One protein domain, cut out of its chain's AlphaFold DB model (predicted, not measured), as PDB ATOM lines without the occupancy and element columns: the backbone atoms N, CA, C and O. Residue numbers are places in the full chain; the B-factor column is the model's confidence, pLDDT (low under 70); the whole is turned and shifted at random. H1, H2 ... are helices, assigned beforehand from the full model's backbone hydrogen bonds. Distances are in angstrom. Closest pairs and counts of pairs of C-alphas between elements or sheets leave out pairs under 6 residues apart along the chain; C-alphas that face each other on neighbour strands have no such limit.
ATOM      1  N   ILE A   2     142.589 162.233 152.499       76.94
ATOM      2  CA  ILE A   2     141.113 162.140 152.382       76.94
ATOM      3  C   ILE A   2     140.505 163.244 151.500       76.94
ATOM      4  O   ILE A   2     139.758 162.938 150.578       76.94
ATOM      5  N   LEU A   3     140.886 164.510 151.707       84.56
ATOM      6  CA  LEU A   3     140.383 165.637 150.905       84.56
ATOM      7  C   LEU A   3     140.702 165.492 149.404       84.56
ATOM      8  O   LEU A   3     139.874 165.808 148.558       84.56
ATOM      9  N   SER A   4     141.888 164.966 149.069       81.44
ATOM     10  CA  SER A   4     142.304 164.735 147.678       81.44
ATOM     11  C   SER A   4     141.503 163.608 147.026       81.44
ATOM     12  O   SER A   4     141.113 163.725 145.867       81.44
ATOM     13  N   ILE A   5     141.211 162.542 147.776       78.50
ATOM     14  CA  ILE A   5     140.357 161.441 147.313       78.50
ATOM     15  C   ILE A   5     138.933 161.957 147.074       78.50
ATOM     16  O   ILE A   5     138.370 161.724 146.008       78.50
ATOM     17  N   LEU A   6     138.384 162.720 148.022       84.25
ATOM     18  CA  LEU A   6     137.041 163.288 147.920       84.25
ATOM     19  C   LEU A   6     136.915 164.232 146.714       84.25
ATOM     20  O   LEU A   6     135.971 164.120 145.938       84.25
ATOM     21  N   TYR A   7     137.913 165.095 146.505       87.00
ATOM     22  CA  TYR A   7     137.984 165.969 145.334       87.00
ATOM     23  C   TYR A   7     137.982 165.175 144.019       87.00
ATOM     24  O   TYR A   7     137.239 165.507 143.098       87.00
ATOM     25  N   ARG A   8     138.767 164.091 143.934       82.31
ATOM     26  CA  ARG A   8     138.808 163.229 142.740       82.31
ATOM     27  C   ARG A   8     137.465 162.547 142.470       82.31
ATOM     28  O   ARG A   8     137.056 162.498 141.315       82.31
ATOM     29  N   ILE A   9     136.772 162.080 143.510       81.38
ATOM     30  CA  ILE A   9     135.438 161.468 143.389       81.38
ATOM     31  C   ILE A   9     134.416 162.493 142.879       81.38
ATOM     32  O   ILE A   9     133.672 162.203 141.944       81.38
ATOM     33  N   ILE A  10     134.405 163.703 143.446       86.62
ATOM     34  CA  ILE A  10     133.510 164.784 143.003       86.62
ATOM     35  C   ILE A  10     133.793 165.147 141.542       86.62
ATOM     36  O   ILE A  10     132.867 165.259 140.740       86.62
ATOM     37  N   ASN A  11     135.068 165.281 141.174       86.81
ATOM     38  CA  ASN A  11     135.458 165.596 139.803       86.81
ATOM     39  C   ASN A  11     135.019 164.502 138.817       86.81
ATOM     40  O   ASN A  11     134.518 164.798 137.736       86.81
ATOM     41  N   GLN A  12     135.155 163.232 139.202       85.69
ATOM     42  CA  GLN A  12     134.687 162.104 138.400       85.69
ATOM     43  C   GLN A  12     133.162 162.119 138.224       85.69
ATOM     44  O   GLN A  12     132.667 161.883 137.123       85.69
ATOM     45  N   TYR A  13     132.413 162.419 139.287       87.38
ATOM     46  CA  TYR A  13     130.959 162.547 139.211       87.38
ATOM     47  C   TYR A  13     130.533 163.666 138.250       87.38
ATOM     48  O   TYR A  13     129.676 163.451 137.391       87.38
ATOM     49  N   ASN A  14     131.171 164.835 138.350       88.94
ATOM     50  CA  ASN A  14     130.909 165.959 137.454       88.94
ATOM     51  C   ASN A  14     131.217 165.595 135.998       88.94
ATOM     52  O   ASN A  14     130.374 165.816 135.132       88.94
ATOM     53  N   PHE A  15     132.353 164.937 135.746       88.88
ATOM     54  CA  PHE A  15     132.717 164.465 134.410       88.88
ATOM     55  C   PHE A  15     131.652 163.536 133.812       88.88
ATOM     56  O   PHE A  15     131.243 163.723 132.670       88.88
ATOM     57  N   PHE A  16     131.151 162.554 134.568       87.44
ATOM     58  CA  PHE A  16     130.105 161.662 134.056       87.44
ATOM     59  C   PHE A  16     128.787 162.385 133.780       87.44
ATOM     60  O   PHE A  16     128.090 162.052 132.818       87.44
ATOM     61  N   LYS A  17     128.443 163.377 134.605       91.44
ATOM     62  CA  LYS A  17     127.262 164.213 134.388       91.44
ATOM     63  C   LYS A  17     127.385 165.006 133.085       91.44
ATOM     64  O   LYS A  17     126.449 164.997 132.290       91.44
ATOM     65  N   GLU A  18     128.528 165.644 132.856       91.88
ATOM     66  CA  GLU A  18     128.813 166.399 131.631       91.88
ATOM     67  C   GLU A  18     128.847 165.493 130.400       91.88
ATOM     68  O   GLU A  18     128.191 165.781 129.402       91.88
ATOM     69  N   LEU A  19     129.521 164.343 130.493       89.75
ATOM     70  CA  LEU A  19     129.571 163.351 129.423       89.75
ATOM     71  C   LEU A  19     128.166 162.884 129.026       89.75
ATOM     72  O   LEU A  19     127.871 162.766 127.841       89.75
ATOM     73  N   LYS A  20     127.283 162.640 130.000       91.00
ATOM     74  CA  LYS A  20     125.897 162.236 129.735       91.00
ATOM     75  C   LYS A  20     125.135 163.300 128.944       91.00
ATOM     76  O   LYS A  20     124.417 162.950 128.010       91.00
ATOM     77  N   ILE A  21     125.283 164.571 129.314       92.56
ATOM     78  CA  ILE A  21     124.646 165.694 128.611       92.56
ATOM     79  C   ILE A  21     125.207 165.793 127.189       92.56
ATOM     80  O   ILE A  21     124.441 165.792 126.230       92.56
ATOM     81  N   CYS A  22     126.535 165.756 127.047       90.12
ATOM     82  CA  CYS A  22     127.209 165.813 125.753       90.12
ATOM     83  C   CYS A  22     126.761 164.676 124.822       90.12
ATOM     84  O   CYS A  22     126.406 164.910 123.669       90.12
ATOM     85  N   LEU A  23     126.704 163.438 125.320       91.12
ATOM     86  CA  LEU A  23     126.243 162.293 124.538       91.12
ATOM     87  C   LEU A  23     124.774 162.412 124.127       91.12
ATOM     88  O   LEU A  23     124.414 161.914 123.061       91.12
ATOM     89  N   HIS A  24     123.935 163.045 124.946       92.25
ATOM     90  CA  HIS A  24     122.541 163.296 124.601       92.25
ATOM     91  C   HIS A  24     122.423 164.330 123.474       92.25
ATOM     92  O   HIS A  24     121.795 164.047 122.457       92.25
ATOM     93  N   GLU A  25     123.091 165.476 123.588       90.81
ATOM     94  CA  GLU A  25     123.110 166.495 122.527       90.81
ATOM     95  C   GLU A  25     123.650 165.928 121.209       90.81
ATOM     96  O   GLU A  25     123.083 166.134 120.134       90.81
ATOM     97  N   LEU A  26     124.702 165.118 121.299       89.25
ATOM     98  CA  LEU A  26     125.324 164.476 120.153       89.25
ATOM     99  C   LEU A  26     124.413 163.449 119.468       89.25
ATOM    100  O   LEU A  26     124.519 163.258 118.255       89.25
ATOM    101  N   SER A  27     123.516 162.802 120.221       90.44
ATOM    102  CA  SER A  27     122.494 161.920 119.646       90.44
ATOM    103  C   SER A  27     121.501 162.710 118.789       90.44
ATOM    104  O   SER A  27     121.258 162.337 117.647       90.44
ATOM    105  N   ILE A  28     121.063 163.883 119.256       89.62
ATOM    106  CA  ILE A  28     120.136 164.758 118.524       89.62
ATOM    107  C   ILE A  28     120.785 165.295 117.236       89.62
ATOM    108  O   ILE A  28     120.186 165.260 116.158       89.62
ATOM    109  N   VAL A  29     122.040 165.758 117.311       86.62
ATOM    110  CA  VAL A  29     122.799 166.199 116.122       86.62
ATOM    111  C   VAL A  29     122.964 165.052 115.119       86.62
ATOM    112  O   VAL A  29     122.908 165.247 113.908       86.62
ATOM    113  N   ASN A  30     123.156 163.833 115.609       86.94
ATOM    114  CA  ASN A  30     123.282 162.668 114.750       86.94
ATOM    115  C   ASN A  30     121.956 162.291 114.067       86.94
ATOM    116  O   ASN A  30     121.983 161.983 112.878       86.94
ATOM    117  N   ASP A  31     120.827 162.373 114.769       89.06
ATOM    118  CA  ASP A  31     119.499 162.086 114.210       89.06
ATOM    119  C   ASP A  31     119.112 163.116 113.136       89.06
ATOM    120  O   ASP A  31     118.623 162.767 112.061       89.06
ATOM    121  N   THR A  32     119.416 164.397 113.365       87.44
ATOM    122  CA  THR A  32     119.206 165.450 112.351       87.44
ATOM    123  C   THR A  32     120.086 165.246 111.115       87.44
ATOM    124  O   THR A  32     119.619 165.384 109.983       87.44
ATOM    125  N   LEU A  33     121.349 164.855 111.300       86.12
ATOM    126  CA  LEU A  33     122.231 164.486 110.194       86.12
ATOM    127  C   LEU A  33     121.726 163.253 109.434       86.12
ATOM    128  O   LEU A  33     121.863 163.208 108.209       86.12
ATOM    129  N   GLU A  34     121.148 162.271 110.123       88.94
ATOM    130  CA  GLU A  34     120.546 161.088 109.504       88.94
ATOM    131  C   GLU A  34     119.359 161.455 108.607       88.94
ATOM    132  O   GLU A  34     119.327 161.023 107.455       88.94
ATOM    133  N   VAL A  35     118.468 162.344 109.062       88.12
ATOM    134  CA  VAL A  35     117.371 162.894 108.239       88.12
ATOM    135  C   VAL A  35     117.899 163.618 106.995       88.12
ATOM    136  O   VAL A  35     117.322 163.510 105.916       88.12
ATOM    137  N   LEU A  36     119.042 164.297 107.105       82.62
ATOM    138  CA  LEU A  36     119.738 164.931 105.977       82.62
ATOM    139  C   LEU A  36     120.517 163.924 105.095       82.62
ATOM    140  O   LEU A  36     121.315 164.321 104.246       82.62
ATOM    141  N   GLY A  37     120.345 162.617 105.317       79.31
ATOM    142  CA  GLY A  37     120.940 161.527 104.541       79.31
ATOM    143  C   GLY A  37     122.336 161.098 105.001       79.31
ATOM    144  O   GLY A  37     123.110 160.573 104.204       79.31
ATOM    145  N   ALA A  38     122.768 161.412 106.234       82.50
ATOM    146  CA  ALA A  38     124.073 160.957 106.751       82.50
ATOM    147  C   ALA A  38     123.938 159.572 107.356       82.50
ATOM    148  O   ALA A  38     122.913 159.216 107.923       82.50
ATOM    149  N   ARG A  39     125.028 158.810 107.346       79.06
ATOM    150  CA  ARG A  39     125.055 157.548 108.077       79.06
ATOM    151  C   ARG A  39     125.012 157.807 109.588       79.06
ATOM    152  O   ARG A  39     125.864 158.533 110.118       79.06
ATOM    153  N   ASN A  40     124.087 157.147 110.279       79.81
ATOM    154  CA  ASN A  40     124.069 157.076 111.735       79.81
ATOM    155  C   ASN A  40     125.292 156.288 112.230       79.81
ATOM    156  O   ASN A  40     125.478 155.110 111.921       79.81
ATOM    157  N   GLN A  41     126.176 156.969 112.956       83.75
ATOM    158  CA  GLN A  41     127.390 156.387 113.538       83.75
ATOM    159  C   GLN A  41     127.418 156.557 115.060       83.75
ATOM    160  O   GLN A  41     128.383 156.137 115.700       83.75
ATOM    161  N   TYR A  42     126.363 157.117 115.655       87.88
ATOM    162  CA  TYR A  42     126.293 157.324 117.097       87.88
ATOM    163  C   TYR A  42     126.304 155.995 117.857       87.88
ATOM    164  O   TYR A  42     127.046 155.844 118.824       87.88
ATOM    165  N   CYS A  43     125.604 154.970 117.356       86.50
ATOM    166  CA  CYS A  43     125.671 153.625 117.936       86.50
ATOM    167  C   CYS A  43     127.108 153.079 117.977       86.50
ATOM    168  O   CYS A  43     127.491 152.387 118.919       86.50
ATOM    169  N   ARG A  44     127.940 153.414 116.978       89.38
ATOM    170  CA  ARG A  44     129.352 153.013 116.957       89.38
ATOM    171  C   ARG A  44     130.142 153.736 118.045       89.38
ATOM    172  O   ARG A  44     130.910 153.076 118.738       89.38
ATOM    173  N   LEU A  45     129.945 155.046 118.211       91.88
ATOM    174  CA  LEU A  45     130.545 155.826 119.301       91.88
ATOM    175  C   LEU A  45     130.168 155.245 120.668       91.88
ATOM    176  O   LEU A  45     131.042 154.968 121.486       91.88
ATOM    177  N   HIS A  46     128.878 154.991 120.883       89.88
ATOM    178  CA  HIS A  46     128.370 154.407 122.118       89.88
ATOM    179  C   HIS A  46     129.021 153.045 122.415       89.88
ATOM    180  O   HIS A  46     129.505 152.806 123.521       89.88
ATOM    181  N   ASN A  47     129.151 152.183 121.402       91.75
ATOM    182  CA  ASN A  47     129.836 150.895 121.537       91.75
ATOM    183  C   ASN A  47     131.335 151.039 121.847       91.75
ATOM    184  O   ASN A  47     131.878 150.231 122.600       91.75
ATOM    185  N   TRP A  48     132.016 152.052 121.299       93.94
ATOM    186  CA  TRP A  48     133.411 152.347 121.653       93.94
ATOM    187  C   TRP A  48     133.551 152.762 123.118       93.94
ATOM    188  O   TRP A  48     134.433 152.251 123.803       93.94
ATOM    189  N   ILE A  49     132.657 153.620 123.613       92.00
ATOM    190  CA  ILE A  49     132.649 154.048 125.018       92.00
ATOM    191  C   ILE A  49     132.417 152.846 125.942       92.00
ATOM    192  O   ILE A  49     133.183 152.643 126.882       92.00
ATOM    193  N   ILE A  50     131.434 151.991 125.634       91.19
ATOM    194  CA  ILE A  50     131.186 150.755 126.396       91.19
ATOM    195  C   ILE A  50     132.432 149.862 126.420       91.19
ATOM    196  O   ILE A  50     132.811 149.365 127.478       91.19
ATOM    197  N   ARG A  51     133.103 149.672 125.276       94.56
ATOM    198  CA  ARG A  51     134.330 148.860 125.197       94.56
ATOM    199  C   ARG A  51     135.452 149.410 126.073       94.56
ATOM    200  O   ARG A  51     136.155 148.619 126.693       94.56
ATOM    201  N   ILE A  52     135.606 150.730 126.151       92.25
ATOM    202  CA  ILE A  52     136.613 151.365 127.014       92.25
ATOM    203  C   ILE A  52     136.286 151.134 128.482       92.25
ATOM    204  O   ILE A  52     137.181 150.781 129.246       92.25
ATOM    205  N   ILE A  53     135.017 151.266 128.873       90.75
ATOM    206  CA  ILE A  53     134.586 151.016 130.253       90.75
ATOM    207  C   ILE A  53     134.854 149.554 130.633       90.75
ATOM    208  O   ILE A  53     135.509 149.298 131.640       90.75
ATOM    209  N   ILE A  54     134.415 148.601 129.804       92.69
ATOM    210  CA  ILE A  54     134.632 147.166 130.049       92.69
ATOM    211  C   ILE A  54     136.128 146.848 130.110       92.69
ATOM    212  O   ILE A  54     136.575 146.196 131.051       92.69
ATOM    213  N   GLY A  55     136.909 147.334 129.141       92.88
ATOM    214  CA  GLY A  55     138.355 147.132 129.115       92.88
ATOM    215  C   GLY A  55     139.018 147.656 130.385       92.88
ATOM    216  O   GLY A  55     139.785 146.938 131.016       92.88
ATOM    217  N   SER A  56     138.654 148.860 130.816       91.69
ATOM    218  CA  SER A  56     139.217 149.478 132.019       91.69
ATOM    219  C   SER A  56     138.880 148.691 133.283       91.69
ATOM    220  O   SER A  56     139.752 148.507 134.124       91.69
ATOM    221  N   ILE A  57     137.663 148.146 133.398       89.56
ATOM    222  CA  ILE A  57     137.287 147.266 134.516       89.56
ATOM    223  C   ILE A  57     138.156 146.003 134.532       89.56
ATOM    224  O   ILE A  57     138.702 145.649 135.577       89.56
ATOM    225  N   VAL A  58     138.314 145.336 133.385       93.44
ATOM    226  CA  VAL A  58     139.127 144.112 133.277       93.44
ATOM    227  C   VAL A  58     140.587 144.387 133.643       93.44
ATOM    228  O   VAL A  58     141.172 143.632 134.417       93.44
ATOM    229  N   TYR A  59     141.159 145.484 133.145       91.00
ATOM    230  CA  TYR A  59     142.534 145.872 133.461       91.00
ATOM    231  C   TYR A  59     142.726 146.217 134.943       91.00
ATOM    232  O   TYR A  59     143.696 145.762 135.543       91.00
ATOM    233  N   ILE A  60     141.785 146.942 135.563       89.88
ATOM    234  CA  ILE A  60     141.825 147.227 137.007       89.88
ATOM    235  C   ILE A  60     141.848 145.923 137.812       89.88
ATOM    236  O   ILE A  60     142.636 145.801 138.748       89.88
ATOM    237  N   LEU A  61     141.001 144.950 137.458       89.62
ATOM    238  CA  LEU A  61     140.951 143.656 138.146       89.62
ATOM    239  C   LEU A  61     142.256 142.871 137.980       89.62
ATOM    240  O   LEU A  61     142.738 142.272 138.941       89.62
ATOM    241  N   PHE A  62     142.839 142.898 136.782       91.81
ATOM    242  CA  PHE A  62     144.112 142.244 136.500       91.81
ATOM    243  C   PHE A  62     145.265 142.854 137.312       91.81
ATOM    244  O   PHE A  62     145.981 142.130 138.005       91.81
ATOM    245  N   ASP A  63     145.405 144.181 137.308       89.06
ATOM    246  CA  ASP A  63     146.454 144.869 138.070       89.06
ATOM    247  C   ASP A  63     146.261 144.730 139.582       89.06
ATOM    248  O   ASP A  63     147.231 144.545 140.318       89.06
ATOM    249  N   ALA A  64     145.012 144.750 140.055       86.75
ATOM    250  CA  ALA A  64     144.684 144.475 141.448       86.75
ATOM    251  C   ALA A  64     145.140 143.071 141.875       86.75
ATOM    252  O   ALA A  64     145.780 142.921 142.918       86.75
ATOM    253  N   ALA A  65     144.857 142.047 141.063       88.88
ATOM    254  CA  ALA A  65     145.286 140.678 141.332       88.88
ATOM    255  C   ALA A  65     146.819 140.558 141.359       88.88
ATOM    256  O   ALA A  65     147.373 139.963 142.285       88.88
ATOM    257  N   ASN A  66     147.510 141.187 140.403       88.25
ATOM    258  CA  ASN A  66     148.973 141.211 140.355       88.25
ATOM    259  C   ASN A  66     149.588 141.911 141.573       88.25
ATOM    260  O   ASN A  66     150.584 141.431 142.122       88.25
ATOM    261  N   ALA A  67     148.995 143.020 142.024       84.25
ATOM    262  CA  ALA A  67     149.441 143.726 143.220       84.25
ATOM    263  C   ALA A  67     149.307 142.840 144.468       84.25
ATOM    264  O   ALA A  67     150.272 142.680 145.215       84.25
ATOM    265  N   ILE A  68     148.145 142.203 144.658       83.12
ATOM    266  CA  ILE A  68     147.891 141.294 145.786       83.12
ATOM    267  C   ILE A  68     148.867 140.110 145.763       83.12
ATOM    268  O   ILE A  68     149.463 139.780 146.790       83.12
ATOM    269  N   TYR A  69     149.071 139.495 144.597       85.50
ATOM    270  CA  TYR A  69     150.003 138.382 144.427       85.50
ATOM    271  C   TYR A  69     151.448 138.776 144.772       85.50
ATOM    272  O   TYR A  69     152.115 138.085 145.541       85.50
ATOM    273  N   SER A  70     151.910 139.928 144.279       82.94
ATOM    274  CA  SER A  70     153.269 140.430 144.535       82.94
ATOM    275  C   SER A  70     153.520 140.693 146.022       82.94
ATOM    276  O   SER A  70     154.580 140.355 146.558       82.94
ATOM    277  N   ILE A  71     152.524 141.258 146.710       79.38
ATOM    278  CA  ILE A  71     152.567 141.494 148.157       79.38
ATOM    279  C   ILE A  71     152.585 140.161 148.919       79.38
ATOM    280  O   ILE A  71     153.378 140.001 149.844       79.38
ATOM    281  N   SER A  72     151.777 139.187 148.492       77.06
ATOM    282  CA  SER A  72     151.695 137.860 149.121       77.06
ATOM    283  C   SER A  72     153.021 137.094 149.073       77.06
ATOM    284  O   SER A  72     153.338 136.369 150.008       77.06
ATOM    285  N   ILE A  73     153.815 137.265 148.010       79.00
ATOM    286  CA  ILE A  73     155.150 136.651 147.903       79.00
ATOM    287  C   ILE A  73     156.170 137.365 148.794       79.00
ATOM    288  O   ILE A  73     157.043 136.727 149.380       79.00
ATOM    289  N   SER A  74     156.088 138.694 148.862       77.44
ATOM    290  CA  SER A  74     157.129 139.529 149.472       77.44
ATOM    291  C   SER A  74     157.105 139.506 151.003       77.44
ATOM    292  O   SER A  74     158.141 139.709 151.633       77.44
ATOM    293  N   TYR A  75     155.947 139.246 151.614       72.75
ATOM    294  CA  TYR A  75     155.781 139.240 153.067       72.75
ATOM    295  C   TYR A  75     155.530 137.821 153.592       72.75
ATOM    296  O   TYR A  75     154.502 137.217 153.300       72.75
ATOM    297  N   LYS A  76     156.439 137.298 154.432       67.94
ATOM    298  CA  LYS A  76     156.113 136.171 155.324       67.94
ATOM    299  C   LYS A  76     155.124 136.681 156.371       67.94
ATOM    300  O   LYS A  76     155.426 137.625 157.095       67.94
ATOM    301  N   ILE A  77     153.931 136.099 156.383       60.88
ATOM    302  CA  ILE A  77     152.785 136.615 157.130       60.88
ATOM    303  C   ILE A  77     152.913 136.247 158.616       60.88
ATOM    304  O   ILE A  77     152.633 135.114 158.992       60.88
ATOM    305  N   ASP A  78     153.260 137.231 159.448       64.31
ATOM    306  CA  ASP A  78     153.045 137.226 160.904       64.31
ATOM    307  C   ASP A  78     151.914 138.210 161.272       64.31
ATOM    308  O   ASP A  78     151.685 139.190 160.564       64.31
ATOM    309  N   ASN A  79     151.216 138.030 162.399       61.81
ATOM    310  CA  ASN A  79     150.009 138.817 162.740       61.81
ATOM    311  C   ASN A  79     150.194 140.352 162.719       61.81
ATOM    312  O   ASN A  79     149.275 141.067 162.326       61.81
ATOM    313  N   TYR A  80     151.374 140.875 163.077       61.69
ATOM    314  CA  TYR A  80     151.665 142.321 163.019       61.69
ATOM    315  C   TYR A  80     151.861 142.831 161.576       61.69
ATOM    316  O   TYR A  80     151.610 143.995 161.269       61.69
ATOM    317  N   THR A  81     152.270 141.948 160.662       69.25
ATOM    318  CA  THR A  81     152.439 142.265 159.236       69.25
ATOM    319  C   THR A  81     151.106 142.306 158.486       69.25
ATOM    320  O   THR A  81     151.003 143.014 157.488       69.25
ATOM    321  N   VAL A  82     150.056 141.646 158.997       73.31
ATOM    322  CA  VAL A  82     148.733 141.576 158.349       73.31
ATOM    323  C   VAL A  82     148.064 142.952 158.247       73.31
ATOM    324  O   VAL A  82     147.553 143.300 157.184       73.31
ATOM    325  N   GLU A  83     148.088 143.765 159.309       79.75
ATOM    326  CA  GLU A  83     147.452 145.094 159.291       79.75
ATOM    327  C   GLU A  83     148.162 146.056 158.320       79.75
ATOM    328  O   GLU A  83     147.516 146.802 157.575       79.75
ATOM    329  N   LEU A  84     149.497 146.017 158.294       78.38
ATOM    330  CA  LEU A  84     150.316 146.805 157.372       78.38
ATOM    331  C   LEU A  84     150.093 146.382 155.918       78.38
ATOM    332  O   LEU A  84     149.881 147.240 155.060       78.38
ATOM    333  N   VAL A  85     150.075 145.074 155.654       79.94
ATOM    334  CA  VAL A  85     149.774 144.506 154.335       79.94
ATOM    335  C   VAL A  85     148.375 144.917 153.882       79.94
ATOM    336  O   VAL A  85     148.217 145.389 152.759       79.94
ATOM    337  N   TYR A  86     147.370 144.836 154.757       81.62
ATOM    338  CA  TYR A  86     146.005 145.250 154.434       81.62
ATOM    339  C   TYR A  86     145.919 146.737 154.064       81.62
ATOM    340  O   TYR A  86     145.342 147.094 153.032       81.62
ATOM    341  N   LYS A  87     146.537 147.618 154.866       83.06
ATOM    342  CA  LYS A  87     146.606 149.060 154.573       83.06
ATOM    343  C   LYS A  87     147.298 149.325 153.237       83.06
ATOM    344  O   LYS A  87     146.813 150.143 152.456       83.06
ATOM    345  N   PHE A  88     148.392 148.621 152.958       81.81
ATOM    346  CA  PHE A  88     149.139 148.763 151.714       81.81
ATOM    347  C   PHE A  88     148.317 148.314 150.497       81.81
ATOM    348  O   PHE A  88     148.187 149.080 149.542       81.81
ATOM    349  N   VAL A  89     147.664 147.148 150.563       83.31
ATOM    350  CA  VAL A  89     146.744 146.661 149.518       83.31
ATOM    351  C   VAL A  89     145.641 147.685 149.245       83.31
ATOM    352  O   VAL A  89     145.396 148.025 148.089       83.31
ATOM    353  N   CYS A  90     145.015 148.240 150.288       83.88
ATOM    354  CA  CYS A  90     143.974 149.257 150.127       83.88
ATOM    355  C   CYS A  90     144.488 150.507 149.394       83.88
ATOM    356  O   CYS A  90     143.823 151.010 148.489       83.88
ATOM    357  N   ILE A  91     145.680 151.000 149.749       84.19
ATOM    358  CA  ILE A  91     146.290 152.171 149.097       84.19
ATOM    359  C   ILE A  91     146.611 151.870 147.626       84.19
ATOM    360  O   ILE A  91     146.325 152.699 146.756       84.19
ATOM    361  N   CYS A  92     147.153 150.684 147.332       82.94
ATOM    362  CA  CYS A  92     147.433 150.242 145.968       82.94
ATOM    363  C   CYS A  92     146.158 150.187 145.123       82.94
ATOM    364  O   CYS A  92     146.126 150.772 144.042       82.94
ATOM    365  N   LEU A  93     145.087 149.571 145.633       85.25
ATOM    366  CA  LEU A  93     143.806 149.475 144.927       85.25
ATOM    367  C   LEU A  93     143.209 150.852 144.621       85.25
ATOM    368  O   LEU A  93     142.783 151.099 143.494       85.25
ATOM    369  N   ILE A  94     143.228 151.773 145.592       85.69
ATOM    370  CA  ILE A  94     142.756 153.152 145.389       85.69
ATOM    371  C   ILE A  94     143.583 153.849 144.304       85.69
ATOM    372  O   ILE A  94     143.031 154.538 143.446       85.69
ATOM    373  N   THR A  95     144.902 153.665 144.323       84.88
ATOM    374  CA  THR A  95     145.811 154.294 143.357       84.88
ATOM    375  C   THR A  95     145.574 153.763 141.945       84.88
ATOM    376  O   THR A  95     145.405 154.558 141.022       84.88
ATOM    377  N   ILE A  96     145.480 152.438 141.790       87.62
ATOM    378  CA  ILE A  96     145.173 151.768 140.519       87.62
ATOM    379  C   ILE A  96     143.838 152.289 139.975       87.62
ATOM    380  O   ILE A  96     143.774 152.782 138.851       87.62
ATOM    381  N   TYR A  97     142.789 152.273 140.799       86.50
ATOM    382  CA  TYR A  97     141.459 152.747 140.416       86.50
ATOM    383  C   TYR A  97     141.480 154.194 139.898       86.50
ATOM    384  O   TYR A  97     140.960 154.479 138.818       86.50
ATOM    385  N   ILE A  98     142.132 155.107 140.627       86.19
ATOM    386  CA  ILE A  98     142.227 156.521 140.241       86.19
ATOM    387  C   ILE A  98     142.937 156.684 138.893       86.19
ATOM    388  O   ILE A  98     142.455 157.435 138.044       86.19
ATOM    389  N   VAL A  99     144.065 155.999 138.688       87.88
ATOM    390  CA  VAL A  99     144.845 156.095 137.445       87.88
ATOM    391  C   VAL A  99     144.015 155.624 136.254       87.88
ATOM    392  O   VAL A  99     143.897 156.348 135.263       87.88
ATOM    393  N   TYR A 100     143.370 154.462 136.363       89.06
ATOM    394  CA  TYR A 100     142.565 153.919 135.270       89.06
ATOM    395  C   TYR A 100     141.348 154.778 134.942       89.06
ATOM    396  O   TYR A 100     141.024 154.941 133.766       89.06
ATOM    397  N   ILE A 101     140.703 155.390 135.935       88.44
ATOM    398  CA  ILE A 101     139.623 156.350 135.681       88.44
ATOM    399  C   ILE A 101     140.127 157.559 134.916       88.44
ATOM    400  O   ILE A 101     139.479 157.984 133.964       88.44
ATOM    401  N   GLN A 102     141.271 158.122 135.307       88.81
ATOM    402  CA  GLN A 102     141.824 159.279 134.608       88.81
ATOM    403  C   GLN A 102     142.136 158.938 133.148       88.81
ATOM    404  O   GLN A 102     141.733 159.681 132.255       88.81
ATOM    405  N   ILE A 103     142.768 157.788 132.901       90.50
ATOM    406  CA  ILE A 103     143.053 157.302 131.545       90.50
ATOM    407  C   ILE A 103     141.750 157.095 130.761       90.50
ATOM    408  O   ILE A 103     141.621 157.591 129.642       90.50
ATOM    409  N   SER A 104     140.756 156.433 131.357       91.44
ATOM    410  CA  SER A 104     139.449 156.186 130.733       91.44
ATOM    411  C   SER A 104     138.743 157.484 130.361       91.44
ATOM    412  O   SER A 104     138.246 157.616 129.247       91.44
ATOM    413  N   ASN A 105     138.727 158.460 131.269       90.88
ATOM    414  CA  ASN A 105     138.084 159.751 131.049       90.88
ATOM    415  C   ASN A 105     138.752 160.513 129.901       90.88
ATOM    416  O   ASN A 105     138.055 161.053 129.045       90.88
ATOM    417  N   VAL A 106     140.089 160.516 129.845       92.62
ATOM    418  CA  VAL A 106     140.843 161.137 128.744       92.62
ATOM    419  C   VAL A 106     140.552 160.435 127.416       92.62
ATOM    420  O   VAL A 106     140.292 161.109 126.421       92.62
ATOM    421  N   LEU A 107     140.527 159.099 127.395       94.88
ATOM    422  CA  LEU A 107     140.214 158.322 126.191       94.88
ATOM    423  C   LEU A 107     138.787 158.574 125.692       94.88
ATOM    424  O   LEU A 107     138.584 158.821 124.503       94.88
ATOM    425  N   ILE A 108     137.803 158.545 126.595       94.06
ATOM    426  CA  ILE A 108     136.402 158.825 126.268       94.06
ATOM    427  C   ILE A 108     136.267 160.254 125.739       94.06
ATOM    428  O   ILE A 108     135.651 160.452 124.695       94.06
ATOM    429  N   CYS A 109     136.882 161.232 126.408       93.31
ATOM    430  CA  CYS A 109     136.877 162.624 125.971       93.31
ATOM    431  C   CYS A 109     137.475 162.773 124.565       93.31
ATOM    432  O   CYS A 109     136.834 163.346 123.688       93.31
ATOM    433  N   GLY A 110     138.646 162.184 124.307       94.06
ATOM    434  CA  GLY A 110     139.289 162.232 122.992       94.06
ATOM    435  C   GLY A 110     138.432 161.619 121.881       94.06
ATOM    436  O   GLY A 110     138.353 162.166 120.783       94.06
ATOM    437  N   ILE A 111     137.737 160.517 122.166       94.38
ATOM    438  CA  ILE A 111     136.845 159.863 121.200       94.38
ATOM    439  C   ILE A 111     135.582 160.685 120.946       94.38
ATOM    440  O   ILE A 111     135.178 160.826 119.791       94.38
ATOM    441  N   VAL A 112     134.971 161.240 121.994       93.25
ATOM    442  CA  VAL A 112     133.804 162.121 121.860       93.25
ATOM    443  C   VAL A 112     134.183 163.374 121.075       93.25
ATOM    444  O   VAL A 112     133.502 163.696 120.108       93.25
ATOM    445  N   LEU A 113     135.304 164.020 121.403       92.38
ATOM    446  CA  LEU A 113     135.820 165.171 120.660       92.38
ATOM    447  C   LEU A 113     136.084 164.825 119.192       92.38
ATOM    448  O   LEU A 113     135.612 165.530 118.304       92.38
ATOM    449  N   GLY A 114     136.777 163.717 118.916       92.88
ATOM    450  CA  GLY A 114     137.050 163.278 117.547       92.88
ATOM    451  C   GLY A 114     135.772 163.018 116.745       92.88
ATOM    452  O   GLY A 114     135.669 163.418 115.583       92.88
ATOM    453  N   TYR A 115     134.769 162.401 117.371       91.62
ATOM    454  CA  TYR A 115     133.465 162.188 116.750       91.62
ATOM    455  C   TYR A 115     132.742 163.511 116.478       91.62
ATOM    456  O   TYR A 115     132.252 163.725 115.369       91.62
ATOM    457  N   THR A 116     132.705 164.409 117.459       89.88
ATOM    458  CA  THR A 116     132.074 165.725 117.344       89.88
ATOM    459  C   THR A 116     132.714 166.545 116.224       89.88
ATOM    460  O   THR A 116     132.000 167.042 115.356       89.88
ATOM    461  N   CYS A 117     134.048 166.590 116.143       89.38
ATOM    462  CA  CYS A 117     134.771 167.235 115.043       89.38
ATOM    463  C   CYS A 117     134.401 166.641 113.676       89.38
ATOM    464  O   CYS A 117     134.152 167.378 112.722       89.38
ATOM    465  N   SER A 118     134.313 165.311 113.573       88.81
ATOM    466  CA  SER A 118     133.896 164.647 112.332       88.81
ATOM    467  C   SER A 118     132.466 165.019 111.927       88.81
ATOM    468  O   SER A 118     132.198 165.251 110.746       88.81
ATOM    469  N   ARG A 119     131.546 165.123 112.894       87.00
ATOM    470  CA  ARG A 119     130.165 165.544 112.631       87.00
ATOM    471  C   ARG A 119     130.071 167.007 112.230       87.00
ATOM    472  O   ARG A 119     129.369 167.297 111.267       87.00
ATOM    473  N   PHE A 120     130.812 167.901 112.877       86.62
ATOM    474  CA  PHE A 120     130.872 169.303 112.465       86.62
ATOM    475  C   PHE A 120     131.378 169.462 111.033       86.62
ATOM    476  O   PHE A 120     130.795 170.229 110.269       86.62
ATOM    477  N   HIS A 121     132.389 168.688 110.635       87.50
ATOM    478  CA  HIS A 121     132.864 168.690 109.253       87.50
ATOM    479  C   HIS A 121     131.756 168.279 108.268       87.50
ATOM    480  O   HIS A 121     131.492 168.994 107.307       87.50
ATOM    481  N   GLN A 122     131.014 167.208 108.570       85.69
ATOM    482  CA  GLN A 122     129.891 166.760 107.734       85.69
ATOM    483  C   GLN A 122     128.736 167.769 107.666       85.69
ATOM    484  O   GLN A 122     128.134 167.937 106.606       85.69
ATOM    485  N   VAL A 123     128.404 168.427 108.782       85.44
ATOM    486  CA  VAL A 123     127.402 169.507 108.799       85.44
ATOM    487  C   VAL A 123     127.860 170.648 107.892       85.44
ATOM    488  O   VAL A 123     127.081 171.130 107.072       85.44
ATOM    489  N   ASN A 124     129.127 171.050 108.005       86.94
ATOM    490  CA  ASN A 124     129.692 172.144 107.225       86.94
ATOM    491  C   ASN A 124     129.710 171.838 105.718       86.94
ATOM    492  O   ASN A 124     129.298 172.682 104.921       86.94
ATOM    493  N   ASP A 125     130.098 170.623 105.326       85.19
ATOM    494  CA  ASP A 125     130.088 170.197 103.921       85.19
ATOM    495  C   ASP A 125     128.674 170.256 103.327       85.19
ATOM    496  O   ASP A 125     128.468 170.736 102.212       85.19
ATOM    497  N   ARG A 126     127.663 169.836 104.096       82.88
ATOM    498  CA  ARG A 126     126.258 169.876 103.660       82.88
ATOM    499  C   ARG A 126     125.699 171.279 103.563       82.88
ATOM    500  O   ARG A 126     124.989 171.578 102.606       82.88
ATOM    501  N   LEU A 127     126.022 172.138 104.526       84.75
ATOM    502  CA  LEU A 127     125.652 173.549 104.464       84.75
ATOM    503  C   LEU A 127     126.261 174.216 103.229       84.75
ATOM    504  O   LEU A 127     125.585 175.007 102.577       84.75
ATOM    505  N   HIS A 128     127.500 173.868 102.870       84.44
ATOM    506  CA  HIS A 128     128.142 174.386 101.666       84.44
ATOM    507  C   HIS A 128     127.422 173.948 100.382       84.44
ATOM    508  O   HIS A 128     127.220 174.775  99.490       84.44
ATOM    509  N   VAL A 129     127.007 172.680 100.286       84.62
ATOM    510  CA  VAL A 129     126.216 172.173  99.148       84.62
ATOM    511  C   VAL A 129     124.867 172.888  99.068       84.62
ATOM    512  O   VAL A 129     124.587 173.525  98.059       84.62
ATOM    513  N   LEU A 130     124.087 172.904 100.156       82.88
ATOM    514  CA  LEU A 130     122.779 173.575 100.195       82.88
ATOM    515  C   LEU A 130     122.873 175.062  99.839       82.88
ATOM    516  O   LEU A 130     122.021 175.600  99.138       82.88
ATOM    517  N   TYR A 131     123.914 175.741 100.319       80.00
ATOM    518  CA  TYR A 131     124.142 177.144  99.998       80.00
ATOM    519  C   TYR A 131     124.494 177.351  98.521       80.00
ATOM    520  O   TYR A 131     124.018 178.308  97.909       80.00
ATOM    521  N   SER A 132     125.300 176.454  97.948       79.25
ATOM    522  CA  SER A 132     125.653 176.487  96.526       79.25
ATOM    523  C   SER A 132     124.409 176.283  95.662       79.25
ATOM    524  O   SER A 132     124.143 177.123  94.804       79.25
ATOM    525  N   ASP A 133     123.581 175.285  95.981       80.00
ATOM    526  CA  ASP A 133     122.324 175.003  95.279       80.00
ATOM    527  C   ASP A 133     121.346 176.185  95.371       80.00
ATOM    528  O   ASP A 133     120.717 176.571  94.386       80.00
ATOM    529  N   LEU A 134     121.217 176.817  96.543       77.31
ATOM    530  CA  LEU A 134     120.365 178.001  96.719       77.31
ATOM    531  C   LEU A 134     120.866 179.212  95.924       77.31
ATOM    532  O   LEU A 134     120.058 179.998  95.421       77.31
ATOM    533  N   ILE A 135     122.183 179.400  95.818       73.25
ATOM    534  CA  ILE A 135     122.772 180.466  95.002       73.25
ATOM    535  C   ILE A 135     122.590 180.179  93.517       73.25
ATOM    536  O   ILE A 135     122.281 181.109  92.772       73.25
ATOM    537  N   GLU A 136     122.813 178.943  93.085       70.25
ATOM    538  CA  GLU A 136     122.712 178.526  91.688       70.25
ATOM    539  C   GLU A 136     121.266 178.649  91.193       70.25
ATOM    540  O   GLU A 136     121.015 179.353  90.216       70.25
ATOM    541  N   ASN A 137     120.296 178.156  91.968       62.62
ATOM    542  CA  ASN A 137     118.870 178.315  91.666       62.62
ATOM    543  C   ASN A 137     118.425 179.792  91.630       62.62
ATOM    544  O   ASN A 137     117.628 180.197  90.781       62.62
ATOM    545  N   ASN A 138     118.961 180.643  92.515       60.19
ATOM    546  CA  ASN A 138     118.696 182.086  92.471       60.19
ATOM    547  C   ASN A 138     119.414 182.794  91.314       60.19
ATOM    548  O   ASN A 138     118.941 183.832  90.842       60.19
ATOM    549  N   ALA A 139     120.564 182.279  90.874       57.19
ATOM    550  CA  ALA A 139     121.294 182.799  89.729       57.19
ATOM    551  C   ALA A 139     120.556 182.487  88.430       57.19
ATOM    552  O   ALA A 139     120.454 183.390  87.612       57.19
ATOM    553  N   ASP A 140     119.964 181.304  88.272       53.53
ATOM    554  CA  ASP A 140     119.134 180.980  87.104       53.53
ATOM    555  C   ASP A 140     117.877 181.856  87.024       53.53
ATOM    556  O   ASP A 140     117.508 182.333  85.946       53.53
ATOM    557  N   TYR A 141     117.270 182.184  88.169       52.12
ATOM    558  CA  TYR A 141     116.137 183.112  88.211       52.12
ATOM    559  C   TYR A 141     116.553 184.574  87.935       52.12
ATOM    560  O   TYR A 141     115.860 185.292  87.212       52.12
ATOM    561  N   ARG A 142     117.709 185.032  88.456       47.62
ATOM    562  CA  ARG A 142     118.240 186.397  88.224       47.62
ATOM    563  C   ARG A 142     118.964 186.586  86.894       47.62
ATOM    564  O   ARG A 142     119.013 187.714  86.413       47.62
ATOM    565  N   TYR A 143     119.510 185.541  86.275       47.09
ATOM    566  CA  TYR A 143     120.192 185.623  84.976       47.09
ATOM    567  C   TYR A 143     119.231 186.075  83.875       47.09
ATOM    568  O   TYR A 143     119.629 186.745  82.922       47.09
ATOM    569  N   LYS A 144     117.936 185.811  84.069       49.44
ATOM    570  CA  LYS A 144     116.862 186.338  83.233       49.44
ATOM    571  C   LYS A 144     116.624 187.848  83.401       49.44
ATOM    572  O   LYS A 144     115.928 188.416  82.569       49.44
ATOM    573  N   ASN A 145     117.167 188.505  84.438       51.91
ATOM    574  CA  ASN A 145     116.783 189.872  84.806       51.91
ATOM    575  C   ASN A 145     117.904 190.773  85.391       51.91
ATOM    576  O   ASN A 145     117.683 191.450  86.388       51.91
ATOM    577  N   GLN A 146     119.044 190.882  84.687       49.03
ATOM    578  CA  GLN A 146     120.000 192.026  84.676       49.03
ATOM    579  C   GLN A 146     121.394 191.879  85.345       49.03
ATOM    580  O   GLN A 146     121.569 191.381  86.451       49.03
ATOM    581  N   ASN A 147     122.375 192.441  84.613       52.03
ATOM    582  CA  ASN A 147     123.697 192.985  84.973       52.03
ATOM    583  C   ASN A 147     124.703 192.105  85.750       52.03
ATOM    584  O   ASN A 147     124.900 192.194  86.959       52.03
ATOM    585  N   LYS A 148     125.464 191.346  84.950       52.72
ATOM    586  CA  LYS A 148     126.467 190.317  85.287       52.72
ATOM    587  C   LYS A 148     127.723 190.804  86.042       52.72
ATOM    588  O   LYS A 148     128.461 189.974  86.561       52.72
ATOM    589  N   SER A 149     128.004 192.109  86.103       52.31
ATOM    590  CA  SER A 149     129.307 192.632  86.561       52.31
ATOM    591  C   SER A 149     129.344 193.129  88.013       52.31
ATOM    592  O   SER A 149     130.398 193.068  88.642       52.31
ATOM    593  N   ILE A 150     128.218 193.572  88.580       52.41
ATOM    594  CA  ILE A 150     128.165 194.109  89.956       52.41
ATOM    595  C   ILE A 150     128.126 192.965  90.989       52.41
ATOM    596  O   ILE A 150     128.764 193.027  92.038       52.41
ATOM    597  N   LEU A 151     127.485 191.851  90.627       53.09
ATOM    598  CA  LEU A 151     127.212 190.710  91.507       53.09
ATOM    599  C   LEU A 151     128.465 189.882  91.867       53.09
ATOM    600  O   LEU A 151     128.525 189.245  92.918       53.09
ATOM    601  N   VAL A 152     129.500 189.907  91.019       51.62
ATOM    602  CA  VAL A 152     130.755 189.169  91.260       51.62
ATOM    603  C   VAL A 152     131.553 189.786  92.416       51.62
ATOM    604  O   VAL A 152     132.161 189.047  93.194       51.62
ATOM    605  N   ARG A 153     131.510 191.119  92.571       49.91
ATOM    606  CA  ARG A 153     132.195 191.833  93.663       49.91
ATOM    607  C   ARG A 153     131.507 191.640  95.013       49.91
ATOM    608  O   ARG A 153     132.202 191.445  96.006       49.91
ATOM    609  N   GLU A 154     130.176 191.621  95.055       53.12
ATOM    610  CA  GLU A 154     129.442 191.332  96.296       53.12
ATOM    611  C   GLU A 154     129.686 189.895  96.777       53.12
ATOM    612  O   GLU A 154     130.007 189.691  97.948       53.12
ATOM    613  N   ARG A 155     129.680 188.904  95.867       52.69
ATOM    614  CA  ARG A 155     129.969 187.499  96.218       52.69
ATOM    615  C   ARG A 155     131.363 187.299  96.816       52.69
ATOM    616  O   ARG A 155     131.519 186.487  97.722       52.69
ATOM    617  N   THR A 156     132.385 188.017  96.346       51.84
ATOM    618  CA  THR A 156     133.749 187.851  96.886       51.84
ATOM    619  C   THR A 156     133.896 188.447  98.285       51.84
ATOM    620  O   THR A 156     134.611 187.885  99.115       51.84
ATOM    621  N   ILE A 157     133.203 189.554  98.565       51.59
ATOM    622  CA  ILE A 157     133.228 190.216  99.876       51.59
ATOM    623  C   ILE A 157     132.401 189.416 100.894       51.59
ATOM    624  O   ILE A 157     132.852 189.195 102.019       51.59
ATOM    625  N   GLU A 158     131.244 188.893 100.486       50.16
ATOM    626  CA  GLU A 158     130.364 188.118 101.361       50.16
ATOM    627  C   GLU A 158     130.967 186.753 101.741       50.16
ATOM    628  O   GLU A 158     130.928 186.362 102.907       50.16
ATOM    629  N   VAL A 159     131.627 186.061 100.804       53.31
ATOM    630  CA  VAL A 159     132.345 184.803 101.091       53.31
ATOM    631  C   VAL A 159     133.515 185.029 102.057       53.31
ATOM    632  O   VAL A 159     133.783 184.180 102.911       53.31
ATOM    633  N   LYS A 160     134.202 186.175 101.966       49.25
ATOM    634  CA  LYS A 160     135.339 186.503 102.837       49.25
ATOM    635  C   LYS A 160     134.888 186.820 104.268       49.25
ATOM    636  O   LYS A 160     135.449 186.259 105.206       49.25
ATOM    637  N   ASN A 161     133.820 187.606 104.429       48.56
ATOM    638  CA  ASN A 161     133.231 187.890 105.743       48.56
ATOM    639  C   ASN A 161     132.581 186.649 106.381       48.56
ATOM    640  O   ASN A 161     132.640 186.484 107.601       48.56
ATOM    641  N   ARG A 162     132.014 185.735 105.580       54.69
ATOM    642  CA  ARG A 162     131.443 184.469 106.076       54.69
ATOM    643  C   ARG A 162     132.498 183.460 106.519       54.69
ATOM    644  O   ARG A 162     132.351 182.863 107.578       54.69
ATOM    645  N   LYS A 163     133.605 183.318 105.779       51.25
ATOM    646  CA  LYS A 163     134.749 182.507 106.241       51.25
ATOM    647  C   LYS A 163     135.298 183.012 107.574       51.25
ATOM    648  O   LYS A 163     135.654 182.207 108.426       51.25
ATOM    649  N   GLN A 164     135.325 184.330 107.759       47.34
ATOM    650  CA  GLN A 164     135.798 184.952 108.989       47.34
ATOM    651  C   GLN A 164     134.820 184.750 110.159       47.34
ATOM    652  O   GLN A 164     135.263 184.480 111.267       47.34
ATOM    653  N   SER A 165     133.505 184.780 109.924       49.00
ATOM    654  CA  SER A 165     132.501 184.507 110.968       49.00
ATOM    655  C   SER A 165     132.397 183.025 111.340       49.00
ATOM    656  O   SER A 165     132.217 182.727 112.512       49.00
ATOM    657  N   ILE A 166     132.606 182.097 110.400       45.50
ATOM    658  CA  ILE A 166     132.707 180.655 110.702       45.50
ATOM    659  C   ILE A 166     133.943 180.357 111.563       45.50
ATOM    660  O   ILE A 166     133.872 179.530 112.461       45.50
ATOM    661  N   TRP A 167     135.057 181.061 111.335       42.38
ATOM    662  CA  TRP A 167     136.266 180.934 112.156       42.38
ATOM    663  C   TRP A 167     136.130 181.542 113.557       42.38
ATOM    664  O   TRP A 167     136.748 181.048 114.486       42.38
ATOM    665  N   ILE A 168     135.350 182.619 113.705       41.28
ATOM    666  CA  ILE A 168     135.101 183.273 115.004       41.28
ATOM    667  C   ILE A 168     134.103 182.470 115.858       41.28
ATOM    668  O   ILE A 168     134.086 182.618 117.076       41.28
ATOM    669  N   LEU A 169     133.261 181.649 115.223       36.81
ATOM    670  CA  LEU A 169     132.242 180.832 115.887       36.81
ATOM    671  C   LEU A 169     132.713 179.392 116.186       36.81
ATOM    672  O   LEU A 169     132.021 178.681 116.913       36.81
ATOM    673  N   MET A 170     133.852 178.977 115.615       39.75
ATOM    674  CA  MET A 170     134.592 177.749 115.951       39.75
ATOM    675  C   MET A 170     135.340 177.903 117.276       39.75
ATOM    676  O   MET A 170     135.421 176.888 118.000       39.75
TER     677      MET A 170
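This is residues 2 to 170 of the 170 residues of an uncharacterized protein of Cyphomyrmex costatus (UniProt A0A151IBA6). One very long helix, H3, makes the length of a rod; H2 runs back beside its first part, H1 slants past its middle, and H4 folds back apart from its far end. The 169 printed residues hold H1, H2, H3 and H4 in that order, all helix. The whole is extended, radius of gyration of the C-alphas 27.7 A, spanning 99 by 30 by 23 A.

H3, residues 79 to 143, touches H2, residues 42 to 74, with residues 85 to 115 alone, in a hairpin at a shallow tilt of 17 degrees; the closest C-alphas, of Ala 64 and Leu 93, are 6.2 A apart. H1, residues 2 to 35, touches residues 98 to 123 of H3 alone, the same way at 27 degrees; the closest C-alphas, of Leu 33 and Val 123, are 7.3 A apart. H1 and H2, a hairpin, only just touch, with 3 pairs of C-alphas within 8 A, the closest those of Ser 27 and Tyr 42, 6.5 A. H1, H2 and H3 form an up and down bundle, each running against the one before. H4, residues 151 to 169, is apart from the others. Every O i to N i+4 pair is within hydrogen-bond range in H1, H2 and H4, and 59 of 61 in H3.

H3 is 95.5 A long from first to last C-alpha and begins with C-alpha 79 at (150.009, 138.817, 162.740); H1 is 50.1 A long, H2 48.1 A, and H4 26.8 A, and H4 ends with C-alpha 169 at (132.242, 180.832, 115.887).

The C-alphas farthest apart, of Asp 78 and Gln 146, are 99.5 A apart. The printed part has no cut, and no link is long. The pLDDT is under 70 at residues 76 to 81 and 137 to 170.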